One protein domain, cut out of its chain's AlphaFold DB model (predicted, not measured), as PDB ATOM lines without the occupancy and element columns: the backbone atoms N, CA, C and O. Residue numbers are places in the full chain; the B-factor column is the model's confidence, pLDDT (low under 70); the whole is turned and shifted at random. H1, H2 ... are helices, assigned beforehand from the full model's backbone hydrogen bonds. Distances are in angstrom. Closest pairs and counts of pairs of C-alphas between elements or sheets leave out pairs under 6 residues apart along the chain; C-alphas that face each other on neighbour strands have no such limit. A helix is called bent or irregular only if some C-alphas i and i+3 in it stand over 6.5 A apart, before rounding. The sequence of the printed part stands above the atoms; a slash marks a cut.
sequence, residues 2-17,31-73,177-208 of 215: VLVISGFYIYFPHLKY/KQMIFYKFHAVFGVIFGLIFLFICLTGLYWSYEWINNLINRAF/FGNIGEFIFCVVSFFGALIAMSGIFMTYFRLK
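This is residues 2 to 17, 31 to 73 and 177 to 208 of the 215 residues of the protein "PepSY domain-containing protein" of Campylobacter hyointestinalis (UniProt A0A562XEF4). Two long helices, H2 and H4, cross as an X near their middles, with the shorter helix H1 packed on the side of H2 away from H4 and a small helix, H3, making a corner at the far end of H2. The assembly is loosely put together: H1 and H3 each meet H2 but not H4, and residues 177 to 183 of H4 stick out free. The printed part has 91 residues with four named helices, in the order H1, H2, H3, H4, and no named strand; its class is all helix. It is loose, with a radius of gyration of the C-alphas of 16.1 A, and elongated, spanning 51 by 29 by 26 A.

H1, residues 2 to 17, begins at C-alpha 2 at (-46.056, -1.882, -45.741) and is 24.5 A long; it has a kink of 43 degrees near residue 11. H2, residues 31 to 61, is 38.6 A long, from C-alpha 31 at (-19.044, 4.481, -45.133), with a kink of 46 degrees near residue 46. H3, residues 63 to 72, is 13.9 A long. H4, residues 177 to 207, is 42.5 A long and ends at C-alpha 207 at (-30.210, 13.502, -52.618). H1 is irregular, with C-alphas 10 and 13 at 7.3 A, and H4 only just, with C-alphas 177 and 180 at 6.7 A. H2 is neither bent nor irregular, but only just: C-alphas 56 and 59 are 6.0 A apart.

H2 is the hub, touching the three other helices. H2 and H4 touch, their closest C-alphas being those of His 39 and Ile 195, 5.8 A apart. Their centres are 6.5 A apart, and they run opposite ways at a steep tilt of 52 degrees. H1 touches H2 at residues 40 to 51 of H2 alone; the closest C-alphas are those of Val 4 and Gly 47, at 6.0 A. These two run opposite ways at a steep tilt of 45 degrees. H3 and H2 touch only at the corner by their link, through residues 58 to 60 of H2; the closest C-alphas, those of Tyr 59 and Asn 66, are 4.8 A apart. They run the same way at a steep tilt of 66 degrees. H1 is apart from H3 and H4, and H3 is apart from H4. In H3 every O i to N i+4 pair is within hydrogen-bond range; the counts are 8 of 12 in H1, 23 of 27 in H2 and 26 of 27 in H4.

The two C-alphas farthest apart are those of Phe 73 and Lys 208, at 53.1 A. Residues 18 to 30 are not printed, and C-alphas 17 and 31 are 22.0 A apart across that cut. Residues 74 to 176 are not printed either, with 20.3 A between C-alphas 73 and 177. The link from H2 to H3, one residue, is tight. The mean pLDDT of the printed part is 84.6; residues 13 to 17 are under 70.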
ATOM      1  N   VAL A   2     -46.232  -2.002 -44.274       83.81
ATOM      2  CA  VAL A   2     -46.056  -1.882 -45.741       83.81
ATOM      3  C   VAL A   2     -44.583  -1.781 -46.146       83.81
ATOM      4  O   VAL A   2     -44.130  -2.577 -46.955       83.81
ATOM      5  N   LEU A   3     -43.818  -0.903 -45.488       82.81
ATOM      6  CA  LEU A   3     -42.377  -0.734 -45.727       82.81
ATOM      7  C   LEU A   3     -41.553  -2.012 -45.498       82.81
ATOM      8  O   LEU A   3     -40.599  -2.276 -46.225       82.81
ATOM      9  N   VAL A   4     -41.919  -2.805 -44.488       84.06
ATOM     10  CA  VAL A   4     -41.221  -4.054 -44.150       84.06
ATOM     11  C   VAL A   4     -41.546  -5.132 -45.177       84.06
ATOM     12  O   VAL A   4     -40.645  -5.828 -45.624       84.06
ATOM     13  N   ILE A   5     -42.809  -5.230 -45.605       83.38
ATOM     14  CA  ILE A   5     -43.247  -6.190 -46.627       83.38
ATOM     15  C   ILE A   5     -42.606  -5.855 -47.979       83.38
ATOM     16  O   ILE A   5     -42.027  -6.733 -48.614       83.38
ATOM     17  N   SER A   6     -42.638  -4.585 -48.393       82.25
ATOM     18  CA  SER A   6     -41.989  -4.145 -49.631       82.25
ATOM     19  C   SER A   6     -40.472  -4.327 -49.569       82.25
ATOM     20  O   SER A   6     -39.860  -4.769 -50.538       82.25
ATOM     21  N   GLY A   7     -39.858  -4.027 -48.419       77.81
ATOM     22  CA  GLY A   7     -38.433  -4.246 -48.191       77.81
ATOM     23  C   GLY A   7     -38.065  -5.725 -48.282       77.81
ATOM     24  O   GLY A   7     -37.133  -6.085 -48.994       77.81
ATOM     25  N   PHE A   8     -38.834  -6.605 -47.644       80.81
ATOM     26  CA  PHE A   8     -38.600  -8.041 -47.722       80.81
ATOM     27  C   PHE A   8     -38.726  -8.546 -49.163       80.81
ATOM     28  O   PHE A   8     -37.817  -9.214 -49.645       80.81
ATOM     29  N   TYR A   9     -39.782  -8.159 -49.884       81.81
ATOM     30  CA  TYR A   9     -39.998  -8.559 -51.277       81.81
ATOM     31  C   TYR A   9     -38.823  -8.187 -52.198       81.81
ATOM     32  O   TYR A   9     -38.356  -9.015 -52.976       81.81
ATOM     33  N   ILE A  10     -38.300  -6.963 -52.073       78.69
ATOM     34  CA  ILE A  10     -37.197  -6.472 -52.912       78.69
ATOM     35  C   ILE A  10     -35.864  -7.154 -52.557       78.69
ATOM     36  O   ILE A  10     -35.080  -7.485 -53.446       78.69
ATOM     37  N   TYR A  11     -35.580  -7.361 -51.269       72.56
ATOM     38  CA  TYR A  11     -34.259  -7.809 -50.811       72.56
ATOM     39  C   TYR A  11     -34.127  -9.331 -50.640       72.56
ATOM     40  O   TYR A  11     -33.003  -9.834 -50.594       72.56
ATOM     41  N   PHE A  12     -35.231 -10.085 -50.603       70.00
ATOM     42  CA  PHE A  12     -35.228 -11.546 -50.472       70.00
ATOM     43  C   PHE A  12     -34.358 -12.289 -51.510       70.00
ATOM     44  O   PHE A  12     -33.541 -13.119 -51.095       70.00
ATOM     45  N   PRO A  13     -34.433 -12.007 -52.833       67.44
ATOM     46  CA  PRO A  13     -33.587 -12.696 -53.814       67.44
ATOM     47  C   PRO A  13     -32.103 -12.315 -53.690       67.44
ATOM     48  O   PRO A  13     -31.226 -13.156 -53.881       67.44
ATOM     49  N   HIS A  14     -31.806 -11.070 -53.307       61.22
ATOM     50  CA  HIS A  14     -30.435 -10.587 -53.136       61.22
ATOM     51  C   HIS A  14     -29.777 -11.147 -51.860       61.22
ATOM     52  O   HIS A  14     -28.561 -11.333 -51.810       61.22
ATOM     53  N   LEU A  15     -30.568 -11.472 -50.830       62.78
ATOM     54  CA  LEU A  15     -30.083 -12.031 -49.567       62.78
ATOM     55  C   LEU A  15     -29.480 -13.433 -49.741       62.78
ATOM     56  O   LEU A  15     -28.418 -13.697 -49.184       62.78
ATOM     57  N   LYS A  16     -30.086 -14.314 -50.550       58.94
ATOM     58  CA  LYS A  16     -29.580 -15.690 -50.751       58.94
ATOM     59  C   LYS A  16     -28.152 -15.730 -51.309       58.94
ATOM     60  O   LYS A  16     -27.359 -16.566 -50.891       58.94
ATOM     61  N   TYR A  17     -27.802 -14.798 -52.197       58.31
ATOM     62  CA  TYR A  17     -26.466 -14.718 -52.802       58.31
ATOM     63  C   TYR A  17     -25.512 -13.774 -52.057       58.31
ATOM     64  O   TYR A  17     -24.293 -13.943 -52.118       58.31
ATOM     65  N   LYS A  31     -18.065   4.468 -46.245       73.75
ATOM     66  CA  LYS A  31     -19.044   4.481 -45.133       73.75
ATOM     67  C   LYS A  31     -20.488   4.218 -45.597       73.75
ATOM     68  O   LYS A  31     -21.200   3.429 -44.988       73.75
ATOM     69  N   GLN A  32     -20.894   4.796 -46.729       73.56
ATOM     70  CA  GLN A  32     -22.220   4.600 -47.342       73.56
ATOM     71  C   GLN A  32     -22.531   3.132 -47.687       73.56
ATOM     72  O   GLN A  32     -23.660   2.681 -47.523       73.56
ATOM     73  N   MET A  33     -21.532   2.374 -48.143       74.81
ATOM     74  CA  MET A  33     -21.683   0.965 -48.506       74.81
ATOM     75  C   MET A  33     -21.774   0.064 -47.270       74.81
ATOM     76  O   MET A  33     -22.499  -0.928 -47.291       74.81
ATOM     77  N   ILE A  34     -21.094   0.435 -46.181       77.88
ATOM     78  CA  ILE A  34     -21.202  -0.249 -44.886       77.88
ATOM     79  C   ILE A  34     -22.619  -0.074 -44.324       77.88
ATOM     80  O   ILE A  34     -23.258  -1.068 -43.990       77.88
ATOM     81  N   PHE A  35     -23.153   1.155 -44.310       80.56
ATOM     82  CA  PHE A  35     -24.536   1.413 -43.882       80.56
ATOM     83  C   PHE A  35     -25.571   0.702 -44.760       80.56
ATOM     84  O   PHE A  35     -26.543   0.174 -44.228       80.56
ATOM     85  N   TYR A  36     -25.351   0.617 -46.077       80.31
ATOM     86  CA  TYR A  36     -26.218  -0.152 -46.978       80.31
ATOM     87  C   TYR A  36     -26.232  -1.647 -46.633       80.31
ATOM     88  O   TYR A  36     -27.301  -2.235 -46.485       80.31
ATOM     89  N   LYS A  37     -25.050  -2.263 -46.465       78.75
ATOM     90  CA  LYS A  37     -24.933  -3.677 -46.076       78.75
ATOM     91  C   LYS A  37     -25.569  -3.937 -44.707       78.75
ATOM     92  O   LYS A  37     -26.311  -4.904 -44.563       78.75
ATOM     93  N   PHE A  38     -25.323  -3.056 -43.737       83.25
ATOM     94  CA  PHE A  38     -25.923  -3.113 -42.404       83.25
ATOM     95  C   PHE A  38     -27.455  -3.047 -42.478       83.25
ATOM     96  O   PHE A  38     -28.130  -3.947 -41.985       83.25
ATOM     97  N   HIS A  39     -28.004  -2.031 -43.152       86.31
ATOM     98  CA  HIS A  39     -29.446  -1.840 -43.294       86.31
ATOM     99  C   HIS A  39     -30.112  -3.028 -43.997       86.31
ATOM    100  O   HIS A  39     -31.173  -3.468 -43.569       86.31
ATOM    101  N   ALA A  40     -29.484  -3.589 -45.034       81.94
ATOM    102  CA  ALA A  40     -30.026  -4.740 -45.753       81.94
ATOM    103  C   ALA A  40     -30.057  -6.015 -44.890       81.94
ATOM    104  O   ALA A  40     -31.078  -6.695 -44.845       81.94
ATOM    105  N   VAL A  41     -28.970  -6.344 -44.183       81.38
ATOM    106  CA  VAL A  41     -28.897  -7.577 -43.373       81.38
ATOM    107  C   VAL A  41     -29.777  -7.472 -42.130       81.38
ATOM    108  O   VAL A  41     -30.655  -8.309 -41.919       81.38
ATOM    109  N   PHE A  42     -29.587  -6.423 -41.326       85.06
ATOM    110  CA  PHE A  42     -30.360  -6.233 -40.101       85.06
ATOM    111  C   PHE A  42     -31.826  -5.909 -40.395       85.06
ATOM    112  O   PHE A  42     -32.703  -6.369 -39.668       85.06
ATOM    113  N   GLY A  43     -32.106  -5.196 -41.489       86.31
ATOM    114  CA  GLY A  43     -33.462  -4.925 -41.959       86.31
ATOM    115  C   GLY A  43     -34.245  -6.190 -42.286       86.31
ATOM    116  O   GLY A  43     -35.410  -6.279 -41.915       86.31
ATOM    117  N   VAL A  44     -33.625  -7.193 -42.917       83.94
ATOM    118  CA  VAL A  44     -34.323  -8.452 -43.222       83.94
ATOM    119  C   VAL A  44     -34.477  -9.335 -41.979       83.94
ATOM    120  O   VAL A  44     -35.566  -9.856 -41.748       83.94
ATOM    121  N   ILE A  45     -33.431  -9.465 -41.152       83.88
ATOM    122  CA  ILE A  45     -33.472 -10.298 -39.935       83.88
ATOM    123  C   ILE A  45     -34.472  -9.730 -38.919       83.88
ATOM    124  O   ILE A  45     -35.422 -10.409 -38.528       83.88
ATOM    125  N   PHE A  46     -34.294  -8.473 -38.503       88.94
ATOM    126  CA  PHE A  46     -35.168  -7.853 -37.507       88.94
ATOM    127  C   PHE A  46     -36.522  -7.455 -38.085       88.94
ATOM    128  O   PHE A  46     -37.513  -7.463 -37.356       88.94
ATOM    129  N   GLY A  47     -36.603  -7.165 -39.387       88.50
ATOM    130  CA  GLY A  47     -37.860  -6.837 -40.055       88.50
ATOM    131  C   GLY A  47     -38.901  -7.945 -39.938       88.50
ATOM    132  O   GLY A  47     -40.071  -7.641 -39.721       88.50
ATOM    133  N   LEU A  48     -38.499  -9.220 -39.995       87.44
ATOM    134  CA  LEU A  48     -39.434 -10.339 -39.838       87.44
ATOM    135  C   LEU A  48     -40.054 -10.383 -38.432       87.44
ATOM    136  O   LEU A  48     -41.267 -10.534 -38.290       87.44
ATOM    137  N   ILE A  49     -39.241 -10.189 -37.392       90.19
ATOM    138  CA  ILE A  49     -39.726 -10.144 -36.004       90.19
ATOM    139  C   ILE A  49     -40.590  -8.892 -35.793       90.19
ATOM    140  O   ILE A  49     -41.672  -8.958 -35.211       90.19
ATOM    141  N   PHE A  50     -40.170  -7.752 -36.343       90.88
ATOM    142  CA  PHE A  50     -40.919  -6.499 -36.278       90.88
ATOM    143  C   PHE A  50     -42.278  -6.586 -36.990       90.88
ATOM    144  O   PHE A  50     -43.260  -5.986 -36.547       90.88
ATOM    145  N   LEU A  51     -42.363  -7.360 -38.076       91.12
ATOM    146  CA  LEU A  51     -43.615  -7.651 -38.766       91.12
ATOM    147  C   LEU A  51     -44.588  -8.380 -37.832       91.12
ATOM    148  O   LEU A  51     -45.744  -7.974 -37.738       91.12
ATOM    149  N   PHE A  52     -44.120  -9.383 -37.086       91.25
ATOM    150  CA  PHE A  52     -44.935 -10.101 -36.102       91.25
ATOM    151  C   PHE A  52     -45.451  -9.182 -34.979       91.25
ATOM    152  O   PHE A  52     -46.637  -9.206 -34.639       91.25
ATOM    153  N   ILE A  53     -44.589  -8.303 -34.456       91.50
ATOM    154  CA  ILE A  53     -44.971  -7.273 -33.472       91.50
ATOM    155  C   ILE A  53     -46.068  -6.365 -34.049       91.50
ATOM    156  O   ILE A  53     -47.084  -6.111 -33.404       91.50
ATOM    157  N   CYS A  54     -45.925  -5.923 -35.299       91.12
ATOM    158  CA  CYS A  54     -46.953  -5.119 -35.956       91.12
ATOM    159  C   CYS A  54     -48.277  -5.887 -36.138       91.12
ATOM    160  O   CYS A  54     -49.340  -5.291 -35.985       91.12
ATOM    161  N   LEU A  55     -48.233  -7.186 -36.473       90.62
ATOM    162  CA  LEU A  55     -49.432  -8.020 -36.670       90.62
ATOM    163  C   LEU A  55     -50.234  -8.145 -35.376       90.62
ATOM    164  O   LEU A  55     -51.449  -7.968 -35.375       90.62
ATOM    165  N   THR A  56     -49.549  -8.404 -34.270       91.06
ATOM    166  CA  THR A  56     -50.178  -8.515 -32.947       91.06
ATOM    167  C   THR A  56     -50.696  -7.165 -32.440       91.06
ATOM    168  O   THR A  56     -51.754  -7.109 -31.817       91.06
ATOM    169  N   GLY A  57     -50.016  -6.061 -32.770       88.25
ATOM    170  CA  GLY A  57     -50.473  -4.702 -32.454       88.25
ATOM    171  C   GLY A  57     -51.749  -4.294 -33.201       88.25
ATOM    172  O   GLY A  57     -52.531  -3.484 -32.705       88.25
ATOM    173  N   LEU A  58     -52.009  -4.907 -34.360       89.31
ATOM    174  CA  LEU A  58     -53.158  -4.608 -35.217       89.31
ATOM    175  C   LEU A  58     -54.508  -4.861 -34.524       89.31
ATOM    176  O   LEU A  58     -55.490  -4.187 -34.830       89.31
ATOM    177  N   TYR A  59     -54.528  -5.763 -33.536       88.12
ATOM    178  CA  TYR A  59     -55.672  -6.022 -32.655       88.12
ATOM    179  C   TYR A  59     -56.190  -4.769 -31.930       88.12
ATOM    180  O   TYR A  59     -57.385  -4.672 -31.652       88.12
ATOM    181  N   TRP A  60     -55.306  -3.820 -31.616       84.44
ATOM    182  CA  TRP A  60     -55.656  -2.589 -30.904       84.44
ATOM    183  C   TRP A  60     -56.056  -1.462 -31.850       84.44
ATOM    184  O   TRP A  60     -56.883  -0.628 -31.497       84.44
ATOM    185  N   SER A  61     -55.470  -1.435 -33.049       85.19
ATOM    186  CA  SER A  61     -55.708  -0.370 -34.024       85.19
ATOM    187  C   SER A  61     -56.962  -0.586 -34.869       85.19
ATOM    188  O   SER A  61     -57.539   0.391 -35.332       85.19
ATOM    189  N   TYR A  62     -57.384  -1.837 -35.090       85.31
ATOM    190  CA  TYR A  62     -58.470  -2.157 -36.019       85.31
ATOM    191  C   TYR A  62     -59.561  -3.012 -35.369       85.31
ATOM    192  O   TYR A  62     -59.353  -4.179 -35.031       85.31
ATOM    193  N   GLU A  63     -60.769  -2.455 -35.283       82.19
ATOM    194  CA  GLU A  63     -61.940  -3.121 -34.696       82.19
ATOM    195  C   GLU A  63     -62.321  -4.416 -35.409       82.19
ATOM    196  O   GLU A  63     -62.697  -5.384 -34.758       82.19
ATOM    197  N   TRP A  64     -62.205  -4.477 -36.737       84.00
ATOM    198  CA  TRP A  64     -62.551  -5.689 -37.481       84.00
ATOM    199  C   TRP A  64     -61.632  -6.864 -37.114       84.00
ATOM    200  O   TRP A  64     -62.106  -7.992 -36.991       84.00
ATOM    201  N   ILE A  65     -60.348  -6.596 -36.847       87.12
ATOM    202  CA  ILE A  65     -59.387  -7.601 -36.370       87.12
ATOM    203  C   ILE A  65     -59.697  -7.979 -34.932       87.12
ATOM    204  O   ILE A  65     -59.737  -9.162 -34.606       87.12
ATOM    205  N   ASN A  66     -59.956  -6.988 -34.082       86.56
ATOM    206  CA  ASN A  66     -60.360  -7.211 -32.701       86.56
ATOM    207  C   ASN A  66     -61.582  -8.137 -32.614       86.56
ATOM    208  O   ASN A  66     -61.568  -9.132 -31.891       86.56
ATOM    209  N   ASN A  67     -62.605  -7.836 -33.411       85.44
ATOM    210  CA  ASN A  67     -63.853  -8.577 -33.481       85.44
ATOM    211  C   ASN A  67     -63.654  -9.985 -34.040       85.44
ATOM    212  O   ASN A  67     -64.263 -10.924 -33.526       85.44
ATOM    213  N   LEU A  68     -62.814 -10.144 -35.067       87.75
ATOM    214  CA  LEU A  68     -62.493 -11.443 -35.655       87.75
ATOM    215  C   LEU A  68     -61.739 -12.333 -34.663       87.75
ATOM    216  O   LEU A  68     -62.105 -13.493 -34.491       87.75
ATOM    217  N   ILE A  69     -60.748 -11.780 -33.965       87.44
ATOM    218  CA  ILE A  69     -59.969 -12.507 -32.960       87.44
ATOM    219  C   ILE A  69     -60.849 -12.869 -31.758       87.44
ATOM    220  O   ILE A  69     -60.894 -14.031 -31.368       87.44
ATOM    221  N   ASN A  70     -61.617 -11.923 -31.214       86.25
ATOM    222  CA  ASN A  70     -62.537 -12.201 -30.108       86.25
ATOM    223  C   ASN A  70     -63.583 -13.259 -30.485       86.25
ATOM    224  O   ASN A  70     -63.824 -14.178 -29.707       86.25
ATOM    225  N   ARG A  71     -64.125 -13.206 -31.709       86.44
ATOM    226  CA  ARG A  71     -65.034 -14.237 -32.226       86.44
ATOM    227  C   ARG A  71     -64.353 -15.599 -32.356       86.44
ATOM    228  O   ARG A  71     -64.976 -16.601 -32.018       86.44
ATOM    229  N   ALA A  72     -63.102 -15.650 -32.815       87.00
ATOM    230  CA  ALA A  72     -62.334 -16.893 -32.901       87.00
ATOM    231  C   ALA A  72     -62.103 -17.528 -31.518       87.00
ATOM    232  O   ALA A  72     -62.134 -18.747 -31.392       87.00
ATOM    233  N   PHE A  73     -61.953 -16.706 -30.475       84.62
ATOM    234  CA  PHE A  73     -61.881 -17.148 -29.079       84.62
ATOM    235  C   PHE A  73     -63.257 -17.343 -28.411       84.62
ATOM    236  O   PHE A  73     -63.326 -17.541 -27.201       84.62
ATOM    237  N   PHE A 177     -43.146 -15.525 -24.780       91.00
ATOM    238  CA  PHE A 177     -41.985 -16.420 -24.879       91.00
ATOM    239  C   PHE A 177     -41.075 -16.349 -23.636       91.00
ATOM    240  O   PHE A 177     -39.938 -16.821 -23.664       91.00
ATOM    241  N   GLY A 178     -41.552 -15.739 -22.548       92.50
ATOM    242  CA  GLY A 178     -40.792 -15.504 -21.324       92.50
ATOM    243  C   GLY A 178     -39.746 -14.394 -21.454       92.50
ATOM    244  O   GLY A 178     -39.743 -13.605 -22.401       92.50
ATOM    245  N   ASN A 179     -38.825 -14.353 -20.491       92.81
ATOM    246  CA  ASN A 179     -37.840 -13.273 -20.351       92.81
ATOM    247  C   ASN A 179     -36.920 -13.140 -21.577       92.81
ATOM    248  O   ASN A 179     -36.518 -12.036 -21.937       92.81
ATOM    249  N   ILE A 180     -36.606 -14.259 -22.242       94.19
ATOM    250  CA  ILE A 180     -35.775 -14.250 -23.451       94.19
ATOM    251  C   ILE A 180     -36.492 -13.569 -24.623       94.19
ATOM    252  O   ILE A 180     -35.878 -12.799 -25.357       94.19
ATOM    253  N   GLY A 181     -37.799 -13.801 -24.772       91.62
ATOM    254  CA  GLY A 181     -38.609 -13.167 -25.807       91.62
ATOM    255  C   GLY A 181     -38.762 -11.674 -25.589       91.62
ATOM    256  O   GLY A 181     -38.580 -10.902 -26.527       91.62
ATOM    257  N   GLU A 182     -39.035 -11.266 -24.349       93.50
ATOM    258  CA  GLU A 182     -39.112  -9.852 -23.969       93.50
ATOM    259  C   GLU A 182     -37.783  -9.132 -24.247       93.50
ATOM    260  O   GLU A 182     -37.776  -8.049 -24.835       93.50
ATOM    261  N   PHE A 183     -36.646  -9.769 -23.940       94.44
ATOM    262  CA  PHE A 183     -35.330  -9.230 -24.280       94.44
ATOM    263  C   PHE A 183     -35.119  -9.110 -25.797       94.44
ATOM    264  O   PHE A 183     -34.714  -8.053 -26.279       94.44
ATOM    265  N   ILE A 184     -35.435 -10.154 -26.573       92.88
ATOM    266  CA  ILE A 184     -35.315 -10.122 -28.039       92.88
ATOM    267  C   ILE A 184     -36.189  -9.013 -28.629       92.88
ATOM    268  O   ILE A 184     -35.723  -8.263 -29.481       92.88
ATOM    269  N   PHE A 185     -37.434  -8.869 -28.175       93.81
ATOM    270  CA  PHE A 185     -38.356  -7.842 -28.666       93.81
ATOM    271  C   PHE A 185     -37.870  -6.435 -28.302       93.81
ATOM    272  O   PHE A 185     -37.943  -5.529 -29.136       93.81
ATOM    273  N   CYS A 186     -37.293  -6.265 -27.110       93.88
ATOM    274  CA  CYS A 186     -36.628  -5.029 -26.709       93.88
ATOM    275  C   CYS A 186     -35.481  -4.685 -27.676       93.88
ATOM    276  O   CYS A 186     -35.481  -3.611 -28.282       93.88
ATOM    277  N   VAL A 187     -34.573  -5.632 -27.931       93.44
ATOM    278  CA  VAL A 187     -33.460  -5.459 -28.879       93.44
ATOM    279  C   VAL A 187     -33.972  -5.146 -30.288       93.44
ATOM    280  O   VAL A 187     -33.500  -4.206 -30.924       93.44
ATOM    281  N   VAL A 188     -34.977  -5.875 -30.773       93.62
ATOM    282  CA  VAL A 188     -35.584  -5.664 -32.096       93.62
ATOM    283  C   VAL A 188     -36.179  -4.263 -32.214       93.62
ATOM    284  O   VAL A 188     -36.010  -3.624 -33.250       93.62
ATOM    285  N   SER A 189     -36.841  -3.754 -31.172       91.62
ATOM    286  CA  SER A 189     -37.401  -2.398 -31.191       91.62
ATOM    287  C   SER A 189     -36.311  -1.320 -31.246       91.62
ATOM    288  O   SER A 189     -36.420  -0.378 -32.034       91.62
ATOM    289  N   PHE A 190     -35.207  -1.511 -30.514       92.75
ATOM    290  CA  PHE A 190     -34.036  -0.638 -30.572       92.75
ATOM    291  C   PHE A 190     -33.383  -0.645 -31.963       92.75
ATOM    292  O   PHE A 190     -33.167   0.409 -32.567       92.75
ATOM    293  N   PHE A 191     -33.127  -1.829 -32.527       91.06
ATOM    294  CA  PHE A 191     -32.568  -1.944 -33.874       91.06
ATOM    295  C   PHE A 191     -33.533  -1.452 -34.955       91.06
ATOM    296  O   PHE A 191     -33.078  -0.892 -35.948       91.06
ATOM    297  N   GLY A 192     -34.846  -1.582 -34.761       90.12
ATOM    298  CA  GLY A 192     -35.856  -1.012 -35.650       90.12
ATOM    299  C   GLY A 192     -35.689   0.502 -35.815       90.12
ATOM    300  O   GLY A 192     -35.693   1.002 -36.942       90.12
ATOM    301  N   ALA A 193     -35.439   1.223 -34.717       90.56
ATOM    302  CA  ALA A 193     -35.140   2.654 -34.756       90.56
ATOM    303  C   ALA A 193     -33.819   2.957 -35.489       90.56
ATOM    304  O   ALA A 193     -33.768   3.857 -36.330       90.56
ATOM    305  N   LEU A 194     -32.761   2.173 -35.245       90.62
ATOM    306  CA  LEU A 194     -31.476   2.321 -35.946       90.62
ATOM    307  C   LEU A 194     -31.595   2.059 -37.457       90.62
ATOM    308  O   LEU A 194     -30.997   2.766 -38.274       90.62
ATOM    309  N   ILE A 195     -32.390   1.066 -37.852       89.50
ATOM    310  CA  ILE A 195     -32.666   0.748 -39.255       89.50
ATOM    311  C   ILE A 195     -33.428   1.908 -39.908       89.50
ATOM    312  O   ILE A 195     -33.036   2.353 -40.987       89.50
ATOM    313  N   ALA A 196     -34.443   2.471 -39.248       88.69
ATOM    314  CA  ALA A 196     -35.155   3.644 -39.758       88.69
ATOM    315  C   ALA A 196     -34.214   4.850 -39.949       88.69
ATOM    316  O   ALA A 196     -34.177   5.447 -41.028       88.69
ATOM    317  N   MET A 197     -33.378   5.149 -38.948       88.25
ATOM    318  CA  MET A 197     -32.377   6.222 -39.013       88.25
ATOM    319  C   MET A 197     -31.363   6.012 -40.144       88.25
ATOM    320  O   MET A 197     -31.072   6.941 -40.900       88.25
ATOM    321  N   SER A 198     -30.851   4.789 -40.313       87.94
ATOM    322  CA  SER A 198     -29.926   4.470 -41.410       87.94
ATOM    323  C   SER A 198     -30.575   4.618 -42.795       87.94
ATOM    324  O   SER A 198     -29.910   5.067 -43.729       87.94
ATOM    325  N   GLY A 199     -31.876   4.338 -42.928       85.94
ATOM    326  CA  GLY A 199     -32.636   4.573 -44.160       85.94
ATOM    327  C   GLY A 199     -32.751   6.060 -44.521       85.94
ATOM    328  O   GLY A 199     -32.516   6.443 -45.674       85.94
ATOM    329  N   ILE A 200     -33.038   6.917 -43.534       87.56
ATOM    330  CA  ILE A 200     -33.068   8.380 -43.712       87.56
ATOM    331  C   ILE A 200     -31.677   8.892 -44.096       87.56
ATOM    332  O   ILE A 200     -31.536   9.635 -45.069       87.56
ATOM    333  N   PHE A 201     -30.638   8.436 -43.392       86.56
ATOM    334  CA  PHE A 201     -29.249   8.782 -43.682       86.56
ATOM    335  C   PHE A 201     -28.876   8.435 -45.128       86.56
ATOM    336  O   PHE A 201     -28.399   9.289 -45.873       86.56
ATOM    337  N   MET A 202     -29.151   7.209 -45.579       83.50
ATOM    338  CA  MET A 202     -28.886   6.806 -46.963       83.50
ATOM    339  C   MET A 202     -29.637   7.664 -47.987       83.50
ATOM    340  O   MET A 202     -29.076   7.998 -49.032       83.50
ATOM    341  N   THR A 203     -30.883   8.032 -47.696       85.38
ATOM    342  CA  THR A 203     -31.697   8.879 -48.577       85.38
ATOM    343  C   THR A 203     -31.114  10.287 -48.682       85.38
ATOM    344  O   THR A 203     -30.942  10.799 -49.786       85.38
ATOM    345  N   TYR A 204     -30.692  10.872 -47.560       85.31
ATOM    346  CA  TYR A 204     -30.016  12.169 -47.526       85.31
ATOM    347  C   TYR A 204     -28.744  12.194 -48.393       85.31
ATOM    348  O   TYR A 204     -28.537  13.124 -49.171       85.31
ATOM    349  N   PHE A 205     -27.914  11.145 -48.337       79.94
ATOM    350  CA  PHE A 205     -26.712  11.059 -49.181       79.94
ATOM    351  C   PHE A 205     -26.999  10.790 -50.661       79.94
ATOM    352  O   PHE A 205     -26.170  11.155 -51.493       79.94
ATOM    353  N   ARG A 206     -28.140  10.180 -51.008       78.19
ATOM    354  CA  ARG A 206     -28.571  10.036 -52.410       78.19
ATOM    355  C   ARG A 206     -29.049  11.356 -53.010       78.19
ATOM    356  O   ARG A 206     -28.860  11.566 -54.201       78.19
ATOM    357  N   LEU A 207     -29.660  12.214 -52.193       79.69
ATOM    358  CA  LEU A 207     -30.210  13.502 -52.618       79.69
ATOM    359  C   LEU A 207     -29.166  14.625 -52.652       79.69
ATOM    360  O   LEU A 207     -29.404  15.649 -53.286       79.69
ATOM    361  N   LYS A 208     -28.003  14.457 -52.003       72.38
ATOM    362  CA  LYS A 208     -26.914  15.431 -52.126       72.38
ATOM    363  C   LYS A 208     -26.416  15.485 -53.576       72.38
ATOM    364  O   LYS A 208     -25.962  14.454 -54.084       72.38
TER     365      LYS A 208